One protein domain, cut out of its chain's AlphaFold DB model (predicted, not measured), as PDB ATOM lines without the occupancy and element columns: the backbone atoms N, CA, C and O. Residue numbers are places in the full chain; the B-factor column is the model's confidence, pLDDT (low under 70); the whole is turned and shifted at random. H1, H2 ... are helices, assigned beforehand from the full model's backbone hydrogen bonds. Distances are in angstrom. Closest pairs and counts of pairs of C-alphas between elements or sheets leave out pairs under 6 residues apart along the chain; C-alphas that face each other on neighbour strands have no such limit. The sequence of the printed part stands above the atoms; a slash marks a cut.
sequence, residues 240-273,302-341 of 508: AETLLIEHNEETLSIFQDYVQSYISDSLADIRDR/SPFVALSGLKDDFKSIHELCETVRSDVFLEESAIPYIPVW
ATOM      1  N   ALA A 240     196.416 212.516 189.681       93.31
ATOM      2  CA  ALA A 240     195.133 211.954 190.105       93.31
ATOM      3  C   ALA A 240     195.061 211.847 191.631       93.31
ATOM      4  O   ALA A 240     194.018 212.129 192.203       93.31
ATOM      5  N   GLU A 241     196.166 211.472 192.276       94.00
ATOM      6  CA  GLU A 241     196.274 211.415 193.736       94.00
ATOM      7  C   GLU A 241     195.995 212.786 194.367       94.00
ATOM      8  O   GLU A 241     195.114 212.884 195.215       94.00
ATOM      9  N   THR A 242     196.643 213.853 193.884       94.50
ATOM     10  CA  THR A 242     196.417 215.222 194.371       94.50
ATOM     11  C   THR A 242     194.960 215.663 194.215       94.50
ATOM     12  O   THR A 242     194.375 216.125 195.183       94.50
ATOM     13  N   LEU A 243     194.337 215.445 193.049       94.31
ATOM     14  CA  LEU A 243     192.933 215.828 192.818       94.31
ATOM     15  C   LEU A 243     191.938 215.091 193.729       94.31
ATOM     16  O   LEU A 243     190.874 215.621 194.050       94.31
ATOM     17  N   LEU A 244     192.243 213.848 194.112       93.62
ATOM     18  CA  LEU A 244     191.404 213.082 195.035       93.62
ATOM     19  C   LEU A 244     191.604 213.525 196.489       93.62
ATOM     20  O   LEU A 244     190.628 213.582 197.231       93.62
ATOM     21  N   ILE A 245     192.835 213.865 196.879       93.25
ATOM     22  CA  ILE A 245     193.129 214.414 198.209       93.25
ATOM     23  C   ILE A 245     192.468 215.786 198.368       93.25
ATOM     24  O   ILE A 245     191.715 215.976 199.316       93.25
ATOM     25  N   GLU A 246     192.644 216.689 197.398       93.25
ATOM     26  CA  GLU A 246     191.987 218.005 197.379       93.25
ATOM     27  C   GLU A 246     190.464 217.861 197.496       93.25
ATOM     28  O   GLU A 246     189.818 218.552 198.277       93.25
ATOM     29  N   HIS A 247     189.880 216.898 196.779       94.31
ATOM     30  CA  HIS A 247     188.452 216.612 196.869       94.31
ATOM     31  C   HIS A 247     188.006 216.169 198.271       94.31
ATOM     32  O   HIS A 247     186.968 216.622 198.764       94.31
ATOM     33  N   ASN A 248     188.772 215.286 198.912       93.19
ATOM     34  CA  ASN A 248     188.489 214.817 200.266       93.19
ATOM     35  C   ASN A 248     188.621 215.951 201.293       93.19
ATOM     36  O   ASN A 248     187.776 216.067 202.180       93.19
ATOM     37  N   GLU A 249     189.639 216.803 201.155       92.62
ATOM     38  CA  GLU A 249     189.867 217.974 202.011       92.62
ATOM     39  C   GLU A 249     188.746 219.013 201.862       92.62
ATOM     40  O   GLU A 249     188.202 219.482 202.865       92.62
ATOM     41  N   GLU A 250     188.326 219.316 200.628       92.88
ATOM     42  CA  GLU A 250     187.161 220.168 200.351       92.88
ATOM     43  C   GLU A 250     185.893 219.593 200.996       92.88
ATOM     44  O   GLU A 250     185.150 220.312 201.664       92.88
ATOM     45  N   THR A 251     185.655 218.287 200.841       93.19
ATOM     46  CA  THR A 251     184.482 217.608 201.416       93.19
ATOM     47  C   THR A 251     184.481 217.680 202.942       93.19
ATOM     48  O   THR A 251     183.441 217.971 203.540       93.19
ATOM     49  N   LEU A 252     185.640 217.467 203.574       92.38
ATOM     50  CA  LEU A 252     185.813 217.585 205.020       92.38
ATOM     51  C   LEU A 252     185.525 219.011 205.499       92.38
ATOM     52  O   LEU A 252     184.768 219.176 206.451       92.38
ATOM     53  N   SER A 253     186.057 220.029 204.817       92.69
ATOM     54  CA  SER A 253     185.807 221.435 205.157       92.69
ATOM     55  C   SER A 253     184.323 221.794 205.048       92.69
ATOM     56  O   SER A 253     183.764 222.354 205.987       92.69
ATOM     57  N   ILE A 254     183.652 221.406 203.955       92.12
ATOM     58  CA  ILE A 254     182.210 221.646 203.766       92.12
ATOM     59  C   ILE A 254     181.408 221.008 204.897       92.12
ATOM     60  O   ILE A 254     180.478 221.615 205.429       92.12
ATOM     61  N   PHE A 255     181.747 219.772 205.252       89.94
ATOM     62  CA  PHE A 255     181.028 219.039 206.279       89.94
ATOM     63  C   PHE A 255     181.307 219.590 207.683       89.94
ATOM     64  O   PHE A 255     180.385 219.693 208.488       89.94
ATOM     65  N   GLN A 256     182.538 220.017 207.965       90.06
ATOM     66  CA  GLN A 256     182.903 220.660 209.224       90.06
ATOM     67  C   GLN A 256     182.163 221.988 209.420       90.06
ATOM     68  O   GLN A 256     181.522 222.164 210.457       90.06
ATOM     69  N   ASP A 257     182.182 222.879 208.421       89.00
ATOM     70  CA  ASP A 257     181.441 224.153 208.440       89.00
ATOM     71  C   ASP A 257     179.954 223.911 208.726       89.00
ATOM     72  O   ASP A 257     179.282 224.640 209.466       89.00
ATOM     73  N   TYR A 258     179.438 222.843 208.126       88.00
ATOM     74  CA  TYR A 258     178.056 222.448 208.231       88.00
ATOM     75  C   TYR A 258     177.685 221.948 209.635       88.00
ATOM     76  O   TYR A 258     176.692 222.398 210.213       88.00
ATOM     77  N   VAL A 259     178.493 221.052 210.207       87.44
ATOM     78  CA  VAL A 259     178.309 220.554 211.578       87.44
ATOM     79  C   VAL A 259     178.462 221.692 212.586       87.44
ATOM     80  O   VAL A 259     177.662 221.795 213.514       87.44
ATOM     81  N   GLN A 260     179.426 222.591 212.381       87.88
ATOM     82  CA  GLN A 260     179.605 223.770 213.224       87.88
ATOM     83  C   GLN A 260     178.366 224.671 213.206       87.88
ATOM     84  O   GLN A 260     177.884 225.055 214.272       87.88
ATOM     85  N   SER A 261     177.816 224.943 212.020       85.88
ATOM     86  CA  SER A 261     176.586 225.734 211.860       85.88
ATOM     87  C   SER A 261     175.377 225.051 212.509       85.88
ATOM     88  O   SER A 261     174.537 225.696 213.129       85.88
ATOM     89  N   TYR A 262     175.277 223.722 212.409       83.88
ATOM     90  CA  TYR A 262     174.210 222.978 213.075       83.88
ATOM     91  C   TYR A 262     174.287 223.113 214.597       83.88
ATOM     92  O   TYR A 262     173.275 223.365 215.251       83.88
ATOM     93  N   ILE A 263     175.486 222.969 215.159       83.56
ATOM     94  CA  ILE A 263     175.678 223.053 216.603       83.56
ATOM     95  C   ILE A 263     175.402 224.475 217.098       83.56
ATOM     96  O   ILE A 263     174.746 224.627 218.127       83.56
ATOM     97  N   SER A 264     175.835 225.503 216.361       83.38
ATOM     98  CA  SER A 264     175.548 226.895 216.721       83.38
ATOM     99  C   SER A 264     174.064 227.240 216.644       83.38
ATOM    100  O   SER A 264     173.596 228.021 217.463       83.38
ATOM    101  N   ASP A 265     173.320 226.669 215.694       80.12
ATOM    102  CA  ASP A 265     171.922 227.050 215.464       80.12
ATOM    103  C   ASP A 265     170.937 226.213 216.292       80.12
ATOM    104  O   ASP A 265     169.946 226.730 216.800       80.12
ATOM    105  N   SER A 266     171.177 224.903 216.407       76.06
ATOM    106  CA  SER A 266     170.219 223.947 216.989       76.06
ATOM    107  C   SER A 266     170.607 223.459 218.384       76.06
ATOM    108  O   SER A 266     169.749 222.967 219.112       76.06
ATOM    109  N   LEU A 267     171.884 223.578 218.764       76.62
ATOM    110  CA  LEU A 267     172.427 223.038 220.015       76.62
ATOM    111  C   LEU A 267     173.172 224.096 220.849       76.62
ATOM    112  O   LEU A 267     173.940 223.726 221.737       76.62
ATOM    113  N   ALA A 268     172.942 225.392 220.603       71.69
ATOM    114  CA  ALA A 268     173.580 226.482 221.353       71.69
ATOM    115  C   ALA A 268     173.351 226.368 222.869       71.69
ATOM    116  O   ALA A 268     174.273 226.563 223.663       71.69
ATOM    117  N   ASP A 269     172.129 225.998 223.255       69.50
ATOM    118  CA  ASP A 269     171.704 225.911 224.654       69.50
ATOM    119  C   ASP A 269     171.954 224.527 225.272       69.50
ATOM    120  O   ASP A 269     171.977 224.368 226.495       69.50
ATOM    121  N   ILE A 270     172.173 223.506 224.439       73.25
ATOM    122  CA  ILE A 270     172.362 222.123 224.878       73.25
ATOM    123  C   ILE A 270     173.860 221.879 225.036       73.25
ATOM    124  O   ILE A 270     174.624 221.963 224.077       73.25
ATOM    125  N   ARG A 271     174.301 221.540 226.249       71.81
ATOM    126  CA  ARG A 271     175.692 221.144 226.520       71.81
ATOM    127  C   ARG A 271     175.827 219.627 226.513       71.81
ATOM    128  O   ARG A 271     175.079 218.945 227.209       71.81
ATOM    129  N   ASP A 272     176.841 219.123 225.815       75.12
ATOM    130  CA  ASP A 272     177.190 217.703 225.834       75.12
ATOM    131  C   ASP A 272     177.809 217.341 227.191       75.12
ATOM    132  O   ASP A 272     178.931 217.730 227.522       75.12
ATOM    133  N   ARG A 273     177.001 216.681 228.023       76.69
ATOM    134  CA  ARG A 273     177.301 216.374 229.431       76.69
ATOM    135  C   ARG A 273     176.949 214.951 229.815       76.69
ATOM    136  O   ARG A 273     177.073 214.586 230.984       76.69
ATOM    137  N   SER A 302     183.188 216.557 221.007       85.25
ATOM    138  CA  SER A 302     182.683 216.281 222.350       85.25
ATOM    139  C   SER A 302     183.673 216.771 223.419       85.25
ATOM    140  O   SER A 302     184.867 216.444 223.339       85.25
ATOM    141  N   PRO A 303     183.205 217.484 224.464       80.38
ATOM    142  CA  PRO A 303     184.045 217.913 225.579       80.38
ATOM    143  C   PRO A 303     184.799 216.755 226.245       80.38
ATOM    144  O   PRO A 303     185.903 216.946 226.746       80.38
ATOM    145  N   PHE A 304     184.237 215.541 226.224       83.12
ATOM    146  CA  PHE A 304     184.873 214.352 226.792       83.12
ATOM    147  C   PHE A 304     186.083 213.886 225.982       83.12
ATOM    148  O   PHE A 304     187.101 213.510 226.561       83.12
ATOM    149  N   VAL A 305     186.003 213.940 224.650       83.38
ATOM    150  CA  VAL A 305     187.125 213.584 223.767       83.38
ATOM    151  C   VAL A 305     188.200 214.668 223.817       83.38
ATOM    152  O   VAL A 305     189.395 214.366 223.859       83.38
ATOM    153  N   ALA A 306     187.775 215.929 223.899       82.50
ATOM    154  CA  ALA A 306     188.642 217.089 224.054       82.50
ATOM    155  C   ALA A 306     189.561 217.032 225.290       82.50
ATOM    156  O   ALA A 306     190.662 217.582 225.245       82.50
ATOM    157  N   LEU A 307     189.189 216.305 226.356       80.94
ATOM    158  CA  LEU A 307     190.071 216.062 227.512       80.94
ATOM    159  C   LEU A 307     191.397 215.382 227.128       80.94
ATOM    160  O   LEU A 307     192.379 215.506 227.855       80.94
ATOM    161  N   SER A 308     191.451 214.713 225.973       82.44
ATOM    162  CA  SER A 308     192.679 214.127 225.418       82.44
ATOM    163  C   SER A 308     193.623 215.168 224.790       82.44
ATOM    164  O   SER A 308     194.666 214.802 224.255       82.44
ATOM    165  N   GLY A 309     193.270 216.460 224.833       78.62
ATOM    166  CA  GLY A 309     194.050 217.570 224.275       78.62
ATOM    167  C   GLY A 309     193.777 217.860 222.796       78.62
ATOM    168  O   GLY A 309     194.527 218.609 222.170       78.62
ATOM    169  N   LEU A 310     192.729 217.269 222.221       82.00
ATOM    170  CA  LEU A 310     192.408 217.399 220.802       82.00
ATOM    171  C   LEU A 310     191.445 218.583 220.555       82.00
ATOM    172  O   LEU A 310     190.363 218.622 221.134       82.00
ATOM    173  N   LYS A 311     191.806 219.514 219.660       83.62
ATOM    174  CA  LYS A 311     191.021 220.713 219.259       83.62
ATOM    175  C   LYS A 311     190.110 220.467 218.066       83.62
ATOM    176  O   LYS A 311     190.314 219.473 217.400       83.62
ATOM    177  N   ASP A 312     189.185 221.368 217.739       82.94
ATOM    178  CA  ASP A 312     188.241 221.233 216.604       82.94
ATOM    179  C   ASP A 312     188.908 221.260 215.198       82.94
ATOM    180  O   ASP A 312     188.288 221.624 214.206       82.94
ATOM    181  N   ASP A 313     190.169 220.843 215.106       84.56
ATOM    182  CA  ASP A 313     190.886 220.497 213.889       84.56
ATOM    183  C   ASP A 313     190.700 218.990 213.635       84.56
ATOM    184  O   ASP A 313     191.069 218.150 214.467       84.56
ATOM    185  N   PHE A 314     190.122 218.639 212.487       86.50
ATOM    186  CA  PHE A 314     189.884 217.255 212.071       86.50
ATOM    187  C   PHE A 314     190.770 216.926 210.872       86.50
ATOM    188  O   PHE A 314     190.905 217.739 209.960       86.50
ATOM    189  N   LYS A 315     191.383 215.738 210.856       85.12
ATOM    190  CA  LYS A 315     192.226 215.284 209.734       85.12
ATOM    191  C   LYS A 315     191.479 214.402 208.748       85.12
ATOM    192  O   LYS A 315     191.904 214.257 207.609       85.12
ATOM    193  N   SER A 316     190.407 213.759 209.200       86.12
ATOM    194  CA  SER A 316     189.612 212.853 208.380       86.12
ATOM    195  C   SER A 316     188.139 212.934 208.751       86.12
ATOM    196  O   SER A 316     187.778 213.295 209.873       86.12
ATOM    197  N   ILE A 317     187.287 212.541 207.808       86.94
ATOM    198  CA  ILE A 317     185.842 212.462 208.036       86.94
ATOM    199  C   ILE A 317     185.518 211.393 209.085       86.94
ATOM    200  O   ILE A 317     184.635 211.601 209.909       86.94
ATOM    201  N   HIS A 318     186.285 210.301 209.114       86.88
ATOM    202  CA  HIS A 318     186.162 209.266 210.135       86.88
ATOM    203  C   HIS A 318     186.379 209.827 211.550       86.88
ATOM    204  O   HIS A 318     185.543 209.638 212.430       86.88
ATOM    205  N   GLU A 319     187.452 210.603 211.748       87.69
ATOM    206  CA  GLU A 319     187.737 211.275 213.024       87.69
ATOM    207  C   GLU A 319     186.619 212.251 213.418       87.69
ATOM    208  O   GLU A 319     186.246 212.332 214.589       87.69
ATOM    209  N   LEU A 320     186.066 212.992 212.456       87.75
ATOM    210  CA  LEU A 320     184.943 213.894 212.703       87.75
ATOM    211  C   LEU A 320     183.701 213.114 213.159       87.75
ATOM    212  O   LEU A 320     183.160 213.413 214.218       87.75
ATOM    213  N   CYS A 321     183.289 212.077 212.430       87.00
ATOM    214  CA  CYS A 321     182.123 211.264 212.787       87.00
ATOM    215  C   CYS A 321     182.265 210.564 214.151       87.00
ATOM    216  O   CYS A 321     181.273 210.431 214.862       87.00
ATOM    217  N   GLU A 322     183.473 210.137 214.536       86.12
ATOM    218  CA  GLU A 322     183.709 209.445 215.812       86.12
ATOM    219  C   GLU A 322     183.794 210.402 217.013       86.12
ATOM    220  O   GLU A 322     183.392 210.051 218.123       86.12
ATOM    221  N   THR A 323     184.330 211.612 216.817       86.12
ATOM    222  CA  THR A 323     184.656 212.522 217.932       86.12
ATOM    223  C   THR A 323     183.645 213.649 218.151       86.12
ATOM    224  O   THR A 323     183.725 214.360 219.160       86.12
ATOM    225  N   VAL A 324     182.684 213.827 217.242       85.50
ATOM    226  CA  VAL A 324     181.597 214.806 217.376       85.50
ATOM    227  C   VAL A 324     180.701 214.501 218.585       85.50
ATOM    228  O   VAL A 324     180.601 213.375 219.071       85.50
ATOM    229  N   ARG A 325     180.067 215.552 219.115       82.25
ATOM    230  CA  ARG A 325     179.094 215.488 220.215       82.25
ATOM    231  C   ARG A 325     177.979 214.465 219.959       82.25
ATOM    232  O   ARG A 325     177.459 214.371 218.852       82.25
ATOM    233  N   SER A 326     177.531 213.780 221.015       75.94
ATOM    234  CA  SER A 326     176.518 212.706 220.918       75.94
ATOM    235  C   SER A 326     175.146 213.159 220.392       75.94
ATOM    236  O   SER A 326     174.383 212.336 219.895       75.94
ATOM    237  N   ASP A 327     174.840 214.456 220.478       75.44
ATOM    238  CA  ASP A 327     173.588 215.059 219.996       75.44
ATOM    239  C   ASP A 327     173.534 215.205 218.460       75.44
ATOM    240  O   ASP A 327     172.501 215.564 217.888       75.44
ATOM    241  N   VAL A 328     174.656 214.969 217.773       77.69
ATOM    242  CA  VAL A 328     174.759 215.079 216.319       77.69
ATOM    243  C   VAL A 328     174.882 213.681 215.725       77.69
ATOM    244  O   VAL A 328     175.899 213.007 215.871       77.69
ATOM    245  N   PHE A 329     173.849 213.244 215.008       76.56
ATOM    246  CA  PHE A 329     173.894 211.980 214.280       76.56
ATOM    247  C   PHE A 329     174.512 212.188 212.894       76.56
ATOM    248  O   PHE A 329     173.895 212.834 212.037       76.56
ATOM    249  N   LEU A 330     175.710 211.636 212.687       79.00
ATOM    250  CA  LEU A 330     176.447 211.655 211.423       79.00
ATOM    251  C   LEU A 330     176.658 210.219 210.931       79.00
ATOM    252  O   LEU A 330     177.046 209.345 211.701       79.00
ATOM    253  N   GLU A 331     176.433 209.993 209.641       81.44
ATOM    254  CA  GLU A 331     176.651 208.701 208.991       81.44
ATOM    255  C   GLU A 331     177.793 208.837 207.977       81.44
ATOM    256  O   GLU A 331     177.645 209.528 206.969       81.44
ATOM    257  N   GLU A 332     178.925 208.166 208.224       84.69
ATOM    258  CA  GLU A 332     180.110 208.238 207.351       84.69
ATOM    259  C   GLU A 332     179.813 207.726 205.934       84.69
ATOM    260  O   GLU A 332     180.266 208.312 204.953       84.69
ATOM    261  N   SER A 333     178.993 206.675 205.812       83.00
ATOM    262  CA  SER A 333     178.660 206.065 204.518       83.00
ATOM    263  C   SER A 333     177.902 207.007 203.574       83.00
ATOM    264  O   SER A 333     178.017 206.880 202.355       83.00
ATOM    265  N   ALA A 334     177.177 207.987 204.116       83.75
ATOM    266  CA  ALA A 334     176.382 208.936 203.342       83.75
ATOM    267  C   ALA A 334     177.206 210.118 202.789       83.75
ATOM    268  O   ALA A 334     176.725 210.871 201.934       83.75
ATOM    269  N   ILE A 335     178.436 210.294 203.281       89.44
ATOM    270  CA  ILE A 335     179.323 211.398 202.916       89.44
ATOM    271  C   ILE A 335     180.138 210.989 201.681       89.44
ATOM    272  O   ILE A 335     180.719 209.904 201.677       89.44
ATOM    273  N   PRO A 336     180.221 211.837 200.640       90.00
ATOM    274  CA  PRO A 336     180.907 211.536 199.387       90.00
ATOM    275  C   PRO A 336     182.435 211.586 199.550       90.00
ATOM    276  O   PRO A 336     183.108 212.458 199.015       90.00
ATOM    277  N   TYR A 337     182.979 210.637 200.308       89.88
ATOM    278  CA  TYR A 337     184.389 210.540 200.658       89.88
ATOM    279  C   TYR A 337     184.943 209.172 200.322       89.88
ATOM    280  O   TYR A 337     184.259 208.149 200.436       89.88
ATOM    281  N   ILE A 338     186.211 209.160 199.916       89.81
ATOM    282  CA  ILE A 338     186.879 207.927 199.560       89.81
ATOM    283  C   ILE A 338     188.331 207.926 200.033       89.81
ATOM    284  O   ILE A 338     189.113 208.742 199.553       89.81
ATOM    285  N   PRO A 339     188.757 206.945 200.847       87.56
ATOM    286  CA  PRO A 339     190.132 206.897 201.319       87.56
ATOM    287  C   PRO A 339     191.112 206.657 200.162       87.56
ATOM    288  O   PRO A 339     190.948 205.712 199.373       87.56
ATOM    289  N   VAL A 340     192.149 207.489 200.079       88.19
ATOM    290  CA  VAL A 340     193.249 207.378 199.114       88.19
ATOM    291  C   VAL A 340     194.457 206.725 199.786       88.19
ATOM    292  O   VAL A 340     194.984 207.224 200.775       88.19
ATOM    293  N   TRP A 341     194.932 205.596 199.257       84.00
ATOM    294  CA  TRP A 341     196.186 204.986 199.715       84.00
ATOM    295  C   TRP A 341     197.385 205.669 199.036       84.00
ATOM    296  O   TRP A 341     197.349 205.816 197.810       84.00
TER     297      TRP A 341
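This is residues 240 to 273 and 302 to 341 of the 508 residues of the protein "Putative helicase" of Escovopsis weberi (UniProt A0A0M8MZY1). One long helix, H1, makes the longest axis; short H3 lies beside its middle, H2 sits near the end of H3, and residues 324 to 341, with no named element, fold back toward the beginning of H1. The 74 printed residues include three named helices, H1, H2, H3 in order, and no named strand: all helix. The whole is only just compact, close to loose, with a radius of gyration of the C-alphas of 13.4 A and spans of 44 by 26 by 18 A.

Start at H1, residues 240 to 266, and look from it to H3, residues 317 to 323: they are close but not clearly touching, the closest C-alphas being those of Leu 252 and Ile 317, 5.9 A apart. They run the same way at a steep tilt of 35.1 degrees, only just steep. H2, residues 303 to 306, is apart from H1 and close but not clearly touching H3; the closest C-alphas, of Val 305 and Thr 323, are 6.4 A apart. Every O i to N i+4 pair is within hydrogen-bond range in H1 and H3; H2 is too short for one.

Find C-alpha 240 at (195.133, 211.954, 190.105); H1 runs 38.6 A to C-alpha 266. H2 measures 4.9 A, and H3 10.0 A, ending at (184.656, 212.522, 217.932).

Residues 274 to 301 are not printed; C-alphas 273 and 302 are 8.9 A apart. The link H2 to H3 is short. Only residue 269 has pLDDT under 70.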